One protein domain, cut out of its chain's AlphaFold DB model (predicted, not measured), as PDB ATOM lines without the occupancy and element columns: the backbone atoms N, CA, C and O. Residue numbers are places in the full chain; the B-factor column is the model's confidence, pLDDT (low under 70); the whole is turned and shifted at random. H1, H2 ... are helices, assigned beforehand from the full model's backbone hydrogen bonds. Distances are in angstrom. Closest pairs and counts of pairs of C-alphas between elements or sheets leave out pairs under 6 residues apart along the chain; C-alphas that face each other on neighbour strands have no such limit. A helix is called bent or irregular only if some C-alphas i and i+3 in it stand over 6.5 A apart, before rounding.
ATOM      1  N   ALA A   2      17.383  37.567  79.602       73.50
ATOM      2  CA  ALA A   2      17.496  37.757  78.145       73.50
ATOM      3  C   ALA A   2      17.371  36.460  77.319       73.50
ATOM      4  O   ALA A   2      16.693  36.431  76.297       73.50
ATOM      5  N   LEU A   3      17.973  35.362  77.791       76.94
ATOM      6  CA  LEU A   3      17.875  34.054  77.136       76.94
ATOM      7  C   LEU A   3      16.430  33.527  77.073       76.94
ATOM      8  O   LEU A   3      16.033  32.984  76.048       76.94
ATOM      9  N   TYR A   4      15.648  33.701  78.144       79.69
ATOM     10  CA  TYR A   4      14.245  33.276  78.192       79.69
ATOM     11  C   TYR A   4      13.376  34.134  77.271       79.69
ATOM     12  O   TYR A   4      12.602  33.587  76.492       79.69
ATOM     13  N   LEU A   5      13.593  35.455  77.261       76.44
ATOM     14  CA  LEU A   5      12.940  36.367  76.315       76.44
ATOM     15  C   LEU A   5      13.227  35.980  74.858       76.44
ATOM     16  O   LEU A   5      12.301  35.867  74.061       76.44
ATOM     17  N   ARG A   6      14.492  35.694  74.520       76.88
ATOM     18  CA  ARG A   6      14.887  35.258  73.170       76.88
ATOM     19  C   ARG A   6      14.240  33.930  72.762       76.88
ATOM     20  O   ARG A   6      13.977  33.724  71.584       76.88
ATOM     21  N   LYS A   7      14.000  33.033  73.719       82.81
ATOM     22  CA  LYS A   7      13.338  31.739  73.494       82.81
ATOM     23  C   LYS A   7      11.804  31.823  73.523       82.81
ATOM     24  O   LYS A   7      11.157  30.798  73.353       82.81
ATOM     25  N   GLY A   8      11.226  33.003  73.757       78.12
ATOM     26  CA  GLY A   8       9.778  33.182  73.900       78.12
ATOM     27  C   GLY A   8       9.200  32.662  75.223       78.12
ATOM     28  O   GLY A   8       7.987  32.702  75.413       78.12
ATOM     29  N   ASP A   9      10.040  32.217  76.162       84.75
ATOM     30  CA  ASP A   9       9.610  31.726  77.475       84.75
ATOM     31  C   ASP A   9       9.369  32.899  78.433       84.75
ATOM     32  O   ASP A   9      10.175  33.252  79.301       84.75
ATOM     33  N   ARG A  10       8.232  33.558  78.216       81.56
ATOM     34  CA  ARG A  10       7.838  34.753  78.959       81.56
ATOM     35  C   ARG A  10       7.603  34.465  80.441       81.56
ATOM     36  O   ARG A  10       7.983  35.282  81.273       81.56
ATOM     37  N   LYS A  11       7.026  33.309  80.781       83.50
ATOM     38  CA  LYS A  11       6.716  32.952  82.172       83.50
ATOM     39  C   LYS A  11       7.997  32.801  82.994       83.50
ATOM     40  O   LYS A  11       8.088  33.387  84.066       83.50
ATOM     41  N   ALA A  12       9.012  32.116  82.460       83.06
ATOM     42  CA  ALA A  12      10.304  31.999  83.135       83.06
ATOM     43  C   ALA A  12      11.029  33.350  83.268       83.06
ATOM     44  O   ALA A  12      11.679  33.611  84.282       83.06
ATOM     45  N   ALA A  13      10.909  34.232  82.267       81.94
ATOM     46  CA  ALA A  13      11.464  35.583  82.346       81.94
ATOM     47  C   ALA A  13      10.796  36.425  83.449       81.94
ATOM     48  O   ALA A  13      11.508  37.107  84.186       81.94
ATOM     49  N   GLU A  14       9.467  36.343  83.588       81.44
ATOM     50  CA  GLU A  14       8.697  37.018  84.643       81.44
ATOM     51  C   GLU A  14       9.049  36.486  86.037       81.44
ATOM     52  O   GLU A  14       9.412  37.281  86.902       81.44
ATOM     53  N   THR A  15       9.079  35.162  86.233       82.19
ATOM     54  CA  THR A  15       9.482  34.564  87.518       82.19
ATOM     55  C   THR A  15      10.875  35.025  87.945       82.19
ATOM     56  O   THR A  15      11.088  35.374  89.103       82.19
ATOM     57  N   LEU A  16      11.836  35.072  87.017       80.25
ATOM     58  CA  LEU A  16      13.194  35.513  87.335       80.25
ATOM     59  C   LEU A  16      13.256  37.010  87.688       80.25
ATOM     60  O   LEU A  16      14.081  37.408  88.505       80.25
ATOM     61  N   ALA A  17      12.401  37.836  87.079       77.06
ATOM     62  CA  ALA A  17      12.359  39.274  87.335       77.06
ATOM     63  C   ALA A  17      11.801  39.612  88.719       77.06
ATOM     64  O   ALA A  17      12.317  40.526  89.359       77.06
ATOM     65  N   GLU A  18      10.810  38.854  89.191       72.62
ATOM     66  CA  GLU A  18      10.179  39.035  90.506       72.62
ATOM     67  C   GLU A  18      11.138  38.745  91.675       72.62
ATOM     68  O   GLU A  18      11.012  39.342  92.739       72.62
ATOM     69  N   HIS A  19      12.135  37.881  91.469       68.25
ATOM     70  CA  HIS A  19      13.061  37.444  92.520       68.25
ATOM     71  C   HIS A  19      14.390  38.221  92.554       68.25
ATOM     72  O   HIS A  19      15.246  37.927  93.387       68.25
ATOM     73  N   GLN A  20      14.604  39.191  91.658       66.19
ATOM     74  CA  GLN A  20      15.888  39.891  91.515       66.19
ATOM     75  C   GLN A  20      15.733  41.415  91.514       66.19
ATOM     76  O   GLN A  20      15.979  42.072  90.505       66.19
ATOM     77  N   ALA A  21      15.401  42.017  92.656       65.75
ATOM     78  CA  ALA A  21      15.702  43.438  92.842       65.75
ATOM     79  C   ALA A  21      17.233  43.608  92.847       65.75
ATOM     80  O   ALA A  21      17.918  43.077  93.720       65.75
ATOM     81  N   SER A  22      17.792  44.275  91.835       72.06
ATOM     82  CA  SER A  22      19.242  44.418  91.678       72.06
ATOM     83  C   SER A  22      19.608  45.806  91.173       72.06
ATOM     84  O   SER A  22      19.040  46.288  90.197       72.06
ATOM     85  N   ALA A  23      20.622  46.410  91.795       74.62
ATOM     86  CA  ALA A  23      21.231  47.650  91.320       74.62
ATOM     87  C   ALA A  23      22.092  47.442  90.056       74.62
ATOM     88  O   ALA A  23      22.511  48.410  89.424       74.62
ATOM     89  N   TYR A  24      22.349  46.195  89.640       82.06
ATOM     90  CA  TYR A  24      23.190  45.905  88.482       82.06
ATOM     91  C   TYR A  24      22.487  46.273  87.163       82.06
ATOM     92  O   TYR A  24      21.459  45.691  86.809       82.06
ATOM     93  N   VAL A  25      23.056  47.226  86.414       81.25
ATOM     94  CA  VAL A  25      22.429  47.840  85.225       81.25
ATOM     95  C   VAL A  25      21.948  46.810  84.189       81.25
ATOM     96  O   VAL A  25      20.791  46.902  83.783       81.25
ATOM     97  N   PRO A  26      22.712  45.770  83.796       83.56
ATOM     98  CA  PRO A  26      22.218  44.768  82.844       83.56
ATOM     99  C   PRO A  26      20.979  43.987  83.313       83.56
ATOM    100  O   PRO A  26      20.171  43.554  82.488       83.56
ATOM    101  N   VAL A  27      20.798  43.792  84.625       83.31
ATOM    102  CA  VAL A  27      19.568  43.183  85.165       83.31
ATOM    103  C   VAL A  27      18.403  44.157  85.006       83.31
ATOM    104  O   VAL A  27      17.363  43.764  84.477       83.31
ATOM    105  N   GLN A  28      18.612  45.436  85.333       85.06
ATOM    106  CA  GLN A  28      17.612  46.495  85.153       85.06
ATOM    107  C   GLN A  28      17.221  46.687  83.671       85.06
ATOM    108  O   GLN A  28      16.045  46.875  83.355       85.06
ATOM    109  N   VAL A  29      18.169  46.569  82.732       87.00
ATOM    110  CA  VAL A  29      17.897  46.593  81.278       87.00
ATOM    111  C   VAL A  29      16.943  45.466  80.882       87.00
ATOM    112  O   VAL A  29      15.969  45.691  80.168       87.00
ATOM    113  N   ASN A  30      17.191  44.247  81.363       86.56
ATOM    114  CA  ASN A  30      16.329  43.107  81.052       86.56
ATOM    115  C   ASN A  30      14.940  43.236  81.691       86.56
ATOM    116  O   ASN A  30      13.943  42.879  81.064       86.56
ATOM    117  N   GLN A  31      14.867  43.766  82.912       85.62
ATOM    118  CA  GLN A  31      13.603  44.023  83.601       85.62
ATOM    119  C   GLN A  31      12.776  45.095  82.890       85.62
ATOM    120  O   GLN A  31      11.580  44.899  82.697       85.62
ATOM    121  N   SER A  32      13.395  46.193  82.452       84.81
ATOM    122  CA  SER A  32      12.715  47.247  81.686       84.81
ATOM    123  C   SER A  32      12.284  46.770  80.291       84.81
ATOM    124  O   SER A  32      11.190  47.107  79.838       84.81
ATOM    125  N   ALA A  33      13.073  45.917  79.630       87.06
ATOM    126  CA  ALA A  33      12.667  45.274  78.379       87.06
ATOM    127  C   ALA A  33      11.439  44.367  78.579       87.06
ATOM    128  O   ALA A  33      10.485  44.404  77.799       87.06
ATOM    129  N   LEU A  34      11.432  43.574  79.655       86.19
ATOM    130  CA  LEU A  34      10.287  42.751  80.028       86.19
ATOM    131  C   LEU A  34       9.066  43.624  80.362       86.19
ATOM    132  O   LEU A  34       7.976  43.363  79.859       86.19
ATOM    133  N   ALA A  35       9.237  44.691  81.143       84.69
ATOM    134  CA  ALA A  35       8.199  45.673  81.452       84.69
ATOM    135  C   ALA A  35       7.544  46.240  80.179       84.69
ATOM    136  O   ALA A  35       6.322  46.205  80.033       84.69
ATOM    137  N   LEU A  36       8.349  46.653  79.198       86.06
ATOM    138  CA  LEU A  36       7.871  47.156  77.909       86.06
ATOM    139  C   LEU A  36       7.024  46.123  77.147       86.06
ATOM    140  O   LEU A  36       5.933  46.437  76.656       86.06
ATOM    141  N   ILE A  37       7.495  44.878  77.056       85.88
ATOM    142  CA  ILE A  37       6.782  43.804  76.344       85.88
ATOM    143  C   ILE A  37       5.485  43.443  77.079       85.88
ATOM    144  O   ILE A  37       4.445  43.239  76.448       85.88
ATOM    145  N   THR A  38       5.528  43.404  78.409       84.06
ATOM    146  CA  THR A  38       4.413  42.942  79.242       84.06
ATOM    147  C   THR A  38       3.383  44.011  79.582       84.06
ATOM    148  O   THR A  38       2.258  43.658  79.925       84.06
ATOM    149  N   GLY A  39       3.741  45.293  79.482       79.00
ATOM    150  CA  GLY A  39       2.932  46.408  79.974       79.00
ATOM    151  C   GLY A  39       2.954  46.568  81.500       79.00
ATOM    152  O   GLY A  39       2.283  47.455  82.018       79.00
ATOM    153  N   LYS A  40       3.714  45.738  82.232       78.88
ATOM    154  CA  LYS A  40       3.950  45.920  83.672       78.88
ATOM    155  C   LYS A  40       4.980  47.033  83.844       78.88
ATOM    156  O   LYS A  40       6.000  47.012  83.173       78.88
ATOM    157  N   THR A  41       4.748  47.996  84.729       66.00
ATOM    158  CA  THR A  41       5.723  49.074  84.971       66.00
ATOM    159  C   THR A  41       6.607  48.745  86.160       66.00
ATOM    160  O   THR A  41       6.088  48.526  87.254       66.00
ATOM    161  N   THR A  42       7.916  48.803  85.967       68.56
ATOM    162  CA  THR A  42       8.915  48.861  87.035       68.56
ATOM    163  C   THR A  42       9.623  50.206  86.952       68.56
ATOM    164  O   THR A  42       9.978  50.653  85.862       68.56
ATOM    165  N   GLU A  43       9.787  50.883  88.086       68.75
ATOM    166  CA  GLU A  43      10.600  52.096  88.144       68.75
ATOM    167  C   GLU A  43      12.069  51.681  88.260       68.75
ATOM    168  O   GLU A  43      12.426  50.975  89.208       68.75
ATOM    169  N   PRO A  44      12.929  52.043  87.292       69.00
ATOM    170  CA  PRO A  44      14.353  51.797  87.430       69.00
ATOM    171  C   PRO A  44      14.890  52.578  88.628       69.00
ATOM    172  O   PRO A  44      14.582  53.755  88.791       69.00
ATOM    173  N   SER A  45      15.771  51.959  89.410       67.69
ATOM    174  CA  SER A  45      16.495  52.627  90.509       67.69
ATOM    175  C   SER A  45      17.674  53.488  90.026       67.69
ATOM    176  O   SER A  45      18.513  53.924  90.808       67.69
ATOM    177  N   PHE A  46      17.775  53.683  88.714       69.31
ATOM    178  CA  PHE A  46      18.926  54.259  88.045       69.31
ATOM    179  C   PHE A  46      18.777  55.772  87.862       69.31
ATOM    180  O   PHE A  46      17.708  56.261  87.512       69.31
ATOM    181  N   SER A  47      19.865  56.517  88.044       67.94
ATOM    182  CA  SER A  47      19.935  57.943  87.727       67.94
ATOM    183  C   SER A  47      21.055  58.181  86.716       67.94
ATOM    184  O   SER A  47      22.228  58.045  87.060       67.94
ATOM    185  N   VAL A  48      20.709  58.563  85.487       68.19
ATOM    186  CA  VAL A  48      21.693  59.082  84.522       68.19
ATOM    187  C   VAL A  48      21.875  60.566  84.802       68.19
ATOM    188  O   VAL A  48      20.895  61.316  84.776       68.19
ATOM    189  N   SER A  49      23.107  61.021  85.038       73.56
ATOM    190  CA  SER A  49      23.374  62.464  85.039       73.56
ATOM    191  C   SER A  49      23.112  63.022  83.641       73.56
ATOM    192  O   SER A  49      23.509  62.406  82.654       73.56
ATOM    193  N   ARG A  50      22.483  64.196  83.533       68.38
ATOM    194  CA  ARG A  50      22.152  64.827  82.238       68.38
ATOM    195  C   ARG A  50      23.382  65.045  81.350       68.38
ATOM    196  O   ARG A  50      23.254  65.076  80.133       68.38
ATOM    197  N   ASP A  51      24.565  65.107  81.959       71.00
ATOM    198  CA  ASP A  51      25.836  65.297  81.270       71.00
ATOM    199  C   ASP A  51      26.601  63.999  80.962       71.00
ATOM    200  O   ASP A  51      27.774  64.041  80.589       71.00
ATOM    201  N   SER A  52      25.961  62.838  81.078       78.69
ATOM    202  CA  SER A  52      26.654  61.559  80.893       78.69
ATOM    203  C   SER A  52      26.919  61.241  79.420       78.69
ATOM    204  O   SER A  52      26.070  61.462  78.548       78.69
ATOM    205  N   VAL A  53      28.091  60.659  79.167       88.81
ATOM    206  CA  VAL A  53      28.320  59.800  78.002       88.81
ATOM    207  C   VAL A  53      27.655  58.465  78.308       88.81
ATOM    208  O   VAL A  53      27.961  57.846  79.325       88.81
ATOM    209  N   LEU A  54      26.699  58.060  77.480       90.50
ATOM    210  CA  LEU A  54      25.901  56.866  77.713       90.50
ATOM    211  C   LEU A  54      26.700  55.631  77.314       90.50
ATOM    212  O   LEU A  54      27.137  55.495  76.174       90.50
ATOM    213  N   THR A  55      26.819  54.668  78.219       90.62
ATOM    214  CA  THR A  55      27.162  53.306  77.813       90.62
ATOM    215  C   THR A  55      25.964  52.645  77.123       90.62
ATOM    216  O   THR A  55      24.807  53.020  77.335       90.62
ATOM    217  N   LEU A  56      26.214  51.575  76.358       89.88
ATOM    218  CA  LEU A  56      25.149  50.790  75.721       89.88
ATOM    219  C   LEU A  56      24.082  50.322  76.725       89.88
ATOM    220  O   LEU A  56      22.892  50.320  76.415       89.88
ATOM    221  N   ALA A  57      24.503  49.924  77.928       88.56
ATOM    222  CA  ALA A  57      23.595  49.440  78.960       88.56
ATOM    223  C   ALA A  57      22.718  50.568  79.529       88.56
ATOM    224  O   ALA A  57      21.529  50.363  79.755       88.56
ATOM    225  N   GLU A  58      23.276  51.763  79.717       89.50
ATOM    226  CA  GLU A  58      22.536  52.923  80.222       89.50
ATOM    227  C   GLU A  58      21.569  53.469  79.175       89.50
ATOM    228  O   GLU A  58      20.410  53.731  79.498       89.50
ATOM    229  N   PHE A  59      22.000  53.552  77.912       92.25
ATOM    230  CA  PHE A  59      21.125  53.890  76.792       92.25
ATOM    231  C   PHE A  59      19.956  52.898  76.671       92.25
ATOM    232  O   PHE A  59      18.798  53.312  76.557       92.25
ATOM    233  N   ALA A  60      20.234  51.591  76.745       90.94
ATOM    234  CA  ALA A  60      19.201  50.560  76.672       90.94
ATOM    235  C   ALA A  60      18.212  50.655  77.843       90.94
ATOM    236  O   ALA A  60      17.004  50.535  77.637       90.94
ATOM    237  N   LEU A  61      18.704  50.904  79.062       89.31
ATOM    238  CA  LEU A  61      17.858  51.070  80.243       89.31
ATOM    239  C   LEU A  61      16.963  52.304  80.118       89.31
ATOM    240  O   LEU A  61      15.750  52.196  80.290       89.31
ATOM    241  N   LEU A  62      17.549  53.455  79.779       90.69
ATOM    242  CA  LEU A  62      16.839  54.719  79.592       90.69
ATOM    243  C   LEU A  62      15.737  54.578  78.539       90.69
ATOM    244  O   LEU A  62      14.594  54.972  78.786       90.69
ATOM    245  N   SER A  63      16.059  53.971  77.397       91.44
ATOM    246  CA  SER A  63      15.111  53.777  76.299       91.44
ATOM    247  C   SER A  63      13.979  52.830  76.694       91.44
ATOM    248  O   SER A  63      12.808  53.198  76.599       91.44
ATOM    249  N   ASN A  64      14.300  51.640  77.210       91.69
ATOM    250  CA  ASN A  64      13.292  50.648  77.591       91.69
ATOM    251  C   ASN A  64      12.370  51.159  78.702       91.69
ATOM    252  O   ASN A  64      11.156  50.978  78.619       91.69
ATOM    253  N   ALA A  65      12.927  51.820  79.721       89.50
ATOM    254  CA  ALA A  65      12.150  52.378  80.821       89.50
ATOM    255  C   ALA A  65      11.200  53.483  80.346       89.50
ATOM    256  O   ALA A  65      10.015  53.466  80.681       89.50
ATOM    257  N   SER A  66      11.694  54.402  79.511       90.50
ATOM    258  CA  SER A  66      10.885  55.496  78.964       90.50
ATOM    259  C   SER A  66       9.745  54.966  78.096       90.50
ATOM    260  O   SER A  66       8.597  55.367  78.272       90.50
ATOM    261  N   LEU A  67      10.029  54.006  77.211       90.62
ATOM    262  CA  LEU A  67       9.014  53.372  76.368       90.62
ATOM    263  C   LEU A  67       7.981  52.590  77.188       90.62
ATOM    264  O   LEU A  67       6.788  52.642  76.882       90.62
ATOM    265  N   ALA A  68       8.411  51.873  78.231       89.31
ATOM    266  CA  ALA A  68       7.503  51.124  79.098       89.31
ATOM    267  C   ALA A  68       6.533  52.060  79.831       89.31
ATOM    268  O   ALA A  68       5.337  51.775  79.908       89.31
ATOM    269  N   GLN A  69       7.029  53.198  80.324       88.50
ATOM    270  CA  GLN A  69       6.203  54.203  80.989       88.50
ATOM    271  C   GLN A  69       5.239  54.890  80.018       88.50
ATOM    272  O   GLN A  69       4.050  54.973  80.323       88.50
ATOM    273  N   LEU A  70       5.700  55.258  78.817       88.88
ATOM    274  CA  LEU A  70       4.838  55.794  77.758       88.88
ATOM    275  C   LEU A  70       3.707  54.827  77.392       88.88
ATOM    276  O   LEU A  70       2.544  55.222  77.335       88.88
ATOM    277  N   LYS A  71       4.025  53.541  77.205       87.50
ATOM    278  CA  LYS A  71       3.030  52.500  76.905       87.50
ATOM    279  C   LYS A  71       2.000  52.339  78.026       87.50
ATOM    280  O   LYS A  71       0.843  52.038  77.748       87.50
ATOM    281  N   ALA A  72       2.410  52.544  79.274       86.75
ATOM    282  CA  ALA A  72       1.532  52.502  80.438       86.75
ATOM    283  C   ALA A  72       0.778  53.823  80.699       86.75
ATOM    284  O   ALA A  72       0.056  53.911  81.691       86.75
ATOM    285  N   GLY A  73       0.950  54.849  79.856       85.94
ATOM    286  CA  GLY A  73       0.352  56.172  80.055       85.94
ATOM    287  C   GLY A  73       0.891  56.915  81.282       85.94
ATOM    288  O   GLY A  73       0.194  57.759  81.839       85.94
ATOM    289  N   LYS A  74       2.103  56.572  81.736       86.25
ATOM    290  CA  LYS A  74       2.795  57.219  82.856       86.25
ATOM    291  C   LYS A  74       3.793  58.261  82.354       86.25
ATOM    292  O   LYS A  74       4.223  58.216  81.201       86.25
ATOM    293  N   THR A  75       4.201  59.152  83.261       85.00
ATOM    294  CA  THR A  75       5.287  60.111  83.028       85.00
ATOM    295  C   THR A  75       6.539  59.383  82.545       85.00
ATOM    296  O   THR A  75       6.867  58.370  83.155       85.00
ATOM    297  N   PRO A  76       7.222  59.858  81.485       84.19
ATOM    298  CA  PRO A  76       8.423  59.216  80.971       84.19
ATOM    299  C   PRO A  76       9.586  59.299  81.959       84.19
ATOM    300  O   PRO A  76       9.700  60.250  82.732       84.19
ATOM    301  N   PHE A  77      10.489  58.324  81.865       85.75
ATOM    302  CA  PHE A  77      11.560  58.133  82.843       85.75
ATOM    303  C   PHE A  77      12.619  59.224  82.716       85.75
ATOM    304  O   PHE A  77      13.227  59.653  83.693       85.75
ATOM    305  N   VAL A  78      12.812  59.690  81.486       87.44
ATOM    306  CA  VAL A  78      13.691  60.794  81.134       87.44
ATOM    307  C   VAL A  78      12.858  61.978  80.656       87.44
ATOM    308  O   VAL A  78      11.886  61.818  79.922       87.44
ATOM    309  N   ALA A  79      13.247  63.183  81.060       85.56
ATOM    310  CA  ALA A  79      12.650  64.404  80.538       85.56
ATOM    311  C   ALA A  79      13.218  64.740  79.152       85.56
ATOM    312  O   ALA A  79      14.394  64.505  78.877       85.56
ATOM    313  N   GLU A  80      12.413  65.386  78.314       84.94
ATOM    314  CA  GLU A  80      12.819  65.790  76.965       84.94
ATOM    315  C   GLU A  80      14.078  66.675  76.957       84.94
ATOM    316  O   GLU A  80      14.991  66.450  76.168       84.94
ATOM    317  N   ALA A  81      14.192  67.616  77.900       85.44
ATOM    318  CA  ALA A  81      15.376  68.466  78.024       85.44
ATOM    319  C   ALA A  81      16.669  67.661  78.260       85.44
ATOM    320  O   ALA A  81      17.716  68.019  77.734       85.44
ATOM    321  N   ALA A  82      16.598  66.554  79.009       87.25
ATOM    322  CA  ALA A  82      17.756  65.689  79.229       87.25
ATOM    323  C   ALA A  82      18.123  64.900  77.962       87.25
ATOM    324  O   ALA A  82      19.304  64.748  77.667       87.25
ATOM    325  N   LEU A  83      17.131  64.462  77.172       89.88
ATOM    326  CA  LEU A  83      17.389  63.840  75.867       89.88
ATOM    327  C   LEU A  83      18.135  64.788  74.929       89.88
ATOM    328  O   LEU A  83      19.079  64.359  74.274       89.88
ATOM    329  N   GLN A  84      17.766  66.072  74.903       89.00
ATOM    330  CA  GLN A  84      18.467  67.067  74.088       89.00
ATOM    331  C   GLN A  84      19.938  67.207  74.496       89.00
ATOM    332  O   GLN A  84      20.808  67.231  73.627       89.00
ATOM    333  N   THR A  85      20.239  67.203  75.799       90.88
ATOM    334  CA  THR A  85      21.629  67.202  76.282       90.88
ATOM    335  C   THR A  85      22.386  65.944  75.847       90.88
ATOM    336  O   THR A  85      23.535  66.046  75.422       90.88
ATOM    337  N   PHE A  86      21.756  64.764  75.886       92.25
ATOM    338  CA  PHE A  86      22.396  63.534  75.410       92.25
ATOM    339  C   PHE A  86      22.660  63.553  73.904       92.25
ATOM    340  O   PHE A  86      23.730  63.117  73.493       92.25
ATOM    341  N   ILE A  87      21.726  64.075  73.102       91.94
ATOM    342  CA  ILE A  87      21.843  64.174  71.637       91.94
ATOM    343  C   ILE A  87      22.990  65.104  71.224       91.94
ATOM    344  O   ILE A  87      23.645  64.851  70.218       91.94
ATOM    345  N   GLN A  88      23.232  66.180  71.977       91.44
ATOM    346  CA  GLN A  88      24.263  67.176  71.660       91.44
ATOM    347  C   GLN A  88      25.692  66.727  71.998       91.44
ATOM    348  O   GLN A  88      26.645  67.390  71.596       91.44
ATOM    349  N   LYS A  89      25.867  65.627  72.739       92.44
ATOM    350  CA  LYS A  89      27.195  65.113  73.093       92.44
ATOM    351  C   LYS A  89      27.772  64.273  71.965       92.44
ATOM    352  O   LYS A  89      27.189  63.257  71.595       92.44
ATOM    353  N   GLU A  90      28.958  64.650  71.497       91.38
ATOM    354  CA  GLU A  90      29.670  63.933  70.432       91.38
ATOM    355  C   GLU A  90      29.923  62.461  70.787       91.38
ATOM    356  O   GLU A  90      29.688  61.581  69.963       91.38
ATOM    357  N   ASP A  91      30.271  62.166  72.042       92.94
ATOM    358  CA  ASP A  91      30.498  60.789  72.507       92.94
ATOM    359  C   ASP A  91      29.224  59.917  72.515       92.94
ATOM    360  O   ASP A  91      29.304  58.695  72.626       92.94
ATOM    361  N   ASN A  92      28.040  60.522  72.362       93.81
ATOM    362  CA  ASN A  92      26.763  59.819  72.215       93.81
ATOM    363  C   ASN A  92      26.314  59.697  70.749       93.81
ATOM    364  O   ASN A  92      25.189  59.256  70.497       93.81
ATOM    365  N   ALA A  93      27.157  60.060  69.771       92.31
ATOM    366  CA  ALA A  93      26.790  60.088  68.354       92.31
ATOM    367  C   ALA A  93      26.222  58.752  67.843       92.31
ATOM    368  O   ALA A  93      25.299  58.749  67.028       92.31
ATOM    369  N   SER A  94      26.691  57.615  68.370       92.31
ATOM    370  CA  SER A  94      26.175  56.284  68.014       92.31
ATOM    371  C   SER A  94      24.709  56.054  68.398       92.31
ATOM    372  O   SER A  94      24.076  55.157  67.851       92.31
ATOM    373  N   TYR A  95      24.172  56.835  69.337       93.19
ATOM    374  CA  TYR A  95      22.789  56.748  69.815       93.19
ATOM    375  C   TYR A  95      21.922  57.914  69.332       93.19
ATOM    376  O   TYR A  95      20.737  57.965  69.660       93.19
ATOM    377  N   ALA A  96      22.488  58.864  68.578       90.00
ATOM    378  CA  ALA A  96      21.839  60.136  68.270       90.00
ATOM    379  C   ALA A  96      20.464  59.957  67.610       90.00
ATOM    380  O   ALA A  96      19.492  60.577  68.045       90.00
ATOM    381  N   ASP A  97      20.354  59.067  66.622       89.69
ATOM    382  CA  ASP A  97      19.082  58.811  65.947       89.69
ATOM    383  C   ASP A  97      18.045  58.169  66.876       89.69
ATOM    384  O   ASP A  97      16.873  58.540  66.850       89.69
ATOM    385  N   ASP A  98      18.444  57.204  67.711       92.00
ATOM    386  CA  ASP A  98      17.506  56.559  68.634       92.00
ATOM    387  C   ASP A  98      17.041  57.519  69.731       92.00
ATOM    388  O   ASP A  98      15.866  57.522  70.096       92.00
ATOM    389  N   LEU A  99      17.936  58.375  70.228       93.75
ATOM    390  CA  LEU A  99      17.601  59.417  71.195       93.75
ATOM    391  C   LEU A  99      16.654  60.459  70.589       93.75
ATOM    392  O   LEU A  99      15.717  60.898  71.254       93.75
ATOM    393  N   GLN A 100      16.848  60.827  69.320       92.56
ATOM    394  CA  GLN A 100      15.922  61.703  68.601       92.56
ATOM    395  C   GLN A 100      14.569  61.031  68.388       92.56
ATOM    396  O   GLN A 100      13.537  61.658  68.615       92.56
ATOM    397  N   TYR A 101      14.547  59.751  68.012       92.81
ATOM    398  CA  TYR A 101      13.300  59.003  67.897       92.81
ATOM    399  C   TYR A 101      12.557  58.958  69.234       92.81
ATOM    400  O   TYR A 101      11.371  59.277  69.295       92.81
ATOM    401  N   LEU A 102      13.264  58.663  70.325       93.69
ATOM    402  CA  LEU A 102      12.703  58.700  71.667       93.69
ATOM    403  C   LEU A 102      12.168  60.102  72.009       93.69
ATOM    404  O   LEU A 102      11.044  60.211  72.490       93.69
ATOM    405  N   SER A 103      12.894  61.174  71.678       94.12
ATOM    406  CA  SER A 103      12.425  62.556  71.861       94.12
ATOM    407  C   SER A 103      11.108  62.828  71.123       94.12
ATOM    408  O   SER A 103      10.207  63.423  71.710       94.12
ATOM    409  N   ALA A 104      10.954  62.353  69.879       94.50
ATOM    410  CA  ALA A 104       9.691  62.456  69.138       94.50
ATOM    411  C   ALA A 104       8.548  61.737  69.860       94.50
ATOM    412  O   ALA A 104       7.448  62.279  69.962       94.50
ATOM    413  N   LEU A 105       8.798  60.529  70.375       93.50
ATOM    414  CA  LEU A 105       7.794  59.758  71.109       93.50
ATOM    415  C   LEU A 105       7.363  60.463  72.396       93.50
ATOM    416  O   LEU A 105       6.169  60.522  72.681       93.50
ATOM    417  N   LEU A 106       8.307  61.008  73.166       93.06
ATOM    418  CA  LEU A 106       7.992  61.728  74.399       93.06
ATOM    419  C   LEU A 106       7.163  62.981  74.108       93.06
ATOM    420  O   LEU A 106       6.129  63.181  74.750       93.06
ATOM    421  N   ALA A 107       7.569  63.775  73.114       93.50
ATOM    422  CA  ALA A 107       6.820  64.951  72.687       93.50
ATOM    423  C   ALA A 107       5.406  64.568  72.220       93.50
ATOM    424  O   ALA A 107       4.426  65.168  72.661       93.50
ATOM    425  N   TYR A 108       5.280  63.508  71.414       94.50
ATOM    426  CA  TYR A 108       3.996  63.041  70.890       94.50
ATOM    427  C   TYR A 108       3.048  62.500  71.973       94.50
ATOM    428  O   TYR A 108       1.869  62.841  72.009       94.50
ATOM    429  N   TYR A 109       3.525  61.650  72.876       91.19
ATOM    430  CA  TYR A 109       2.640  60.993  73.841       91.19
ATOM    431  C   TYR A 109       2.432  61.777  75.136       91.19
ATOM    432  O   TYR A 109       1.431  61.551  75.815       91.19
ATOM    433  N   HIS A 110       3.356  62.667  75.500       87.25
ATOM    434  CA  HIS A 110       3.376  63.260  76.836       87.25
ATOM    435  C   HIS A 110       3.611  64.777  76.867       87.25
ATOM    436  O   HIS A 110       3.428  65.391  77.921       87.25
ATOM    437  N   GLY A 111       4.007  65.374  75.742       84.75
ATOM    438  CA  GLY A 111       4.322  66.793  75.619       84.75
ATOM    439  C   GLY A 111       3.484  67.482  74.545       84.75
ATOM    440  O   GLY A 111       2.262  67.333  74.487       84.75
ATOM    441  N   ASN A 112       4.158  68.277  73.717       91.81
ATOM    442  CA  ASN A 112       3.559  68.925  72.562       91.81
ATOM    443  C   ASN A 112       3.528  67.951  71.375       91.81
ATOM    444  O   ASN A 112       4.559  67.690  70.750       91.81
TER     445      ASN A 112
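AT A GLANCE: This is residues 2 to 112 of the 262 residues of an uncharacterized protein of Siphonobacter sp. BAB-5385 (UniProt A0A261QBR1). Helices H6, H4 and H3 stand side by side in a row, with H4 in the middle; H5 folds back on H6 as a hairpin at one end, and the short H1 and H2 sit at the other. The 111 printed residues hold six named helices, H1 to H6, and no named strand: all helix, mostly aligned. The whole is compact, radius of gyration of the C-alphas 14.0 A, spans 39 by 28 by 23 A.

IN THESE COORDINATES: Find C-alpha 90 at (29.670, 63.933, 70.432); H6 runs 27.1 A to C-alpha 110, irregular, C-alphas 94 and 97 being 7.8 A apart, with a kink of 66 degrees near residue 97. Look next for H5, residues 80 to 88, H4, 56 to 71, 22.2 A, and H3, 25 to 38, 19.6 A. H2 is residues 10 to 18; H1, 2 to 6, begins at (17.496, 37.757, 78.145).

HOW THE PARTS SIT: H6 touches H5 in a hairpin, closest C-alphas Ala 96 and Ile 87, 5.3 A. H4 touches H6, closest C-alphas Leu 70 and Tyr 109, 6.9 A, at a shallow tilt of 7 degrees. H3 touches H4, closest C-alphas Leu 36 and Ala 68, 4.2 A. H2 only just touches H3, with 3 pairs within 8 A, at residues 31 to 34 of H3 alone, closest C-alphas Ala 17 and Gln 31, 6.2 A. H1 touches H2, closest C-alphas Tyr 4 and Ala 13, 5.5 A. Each O i to N i+4 pair is within hydrogen-bond range in H1 to H5; in H6, 13 of 17.

THE WHOLE: The farthest C-alphas, Lys 11 and Glu 90, are 40.3 A apart. The printed part has no cut; the link H3 to H4 is long. In this model pLDDT is under 70 at residues 19 to 21, 41 to 48 and 50.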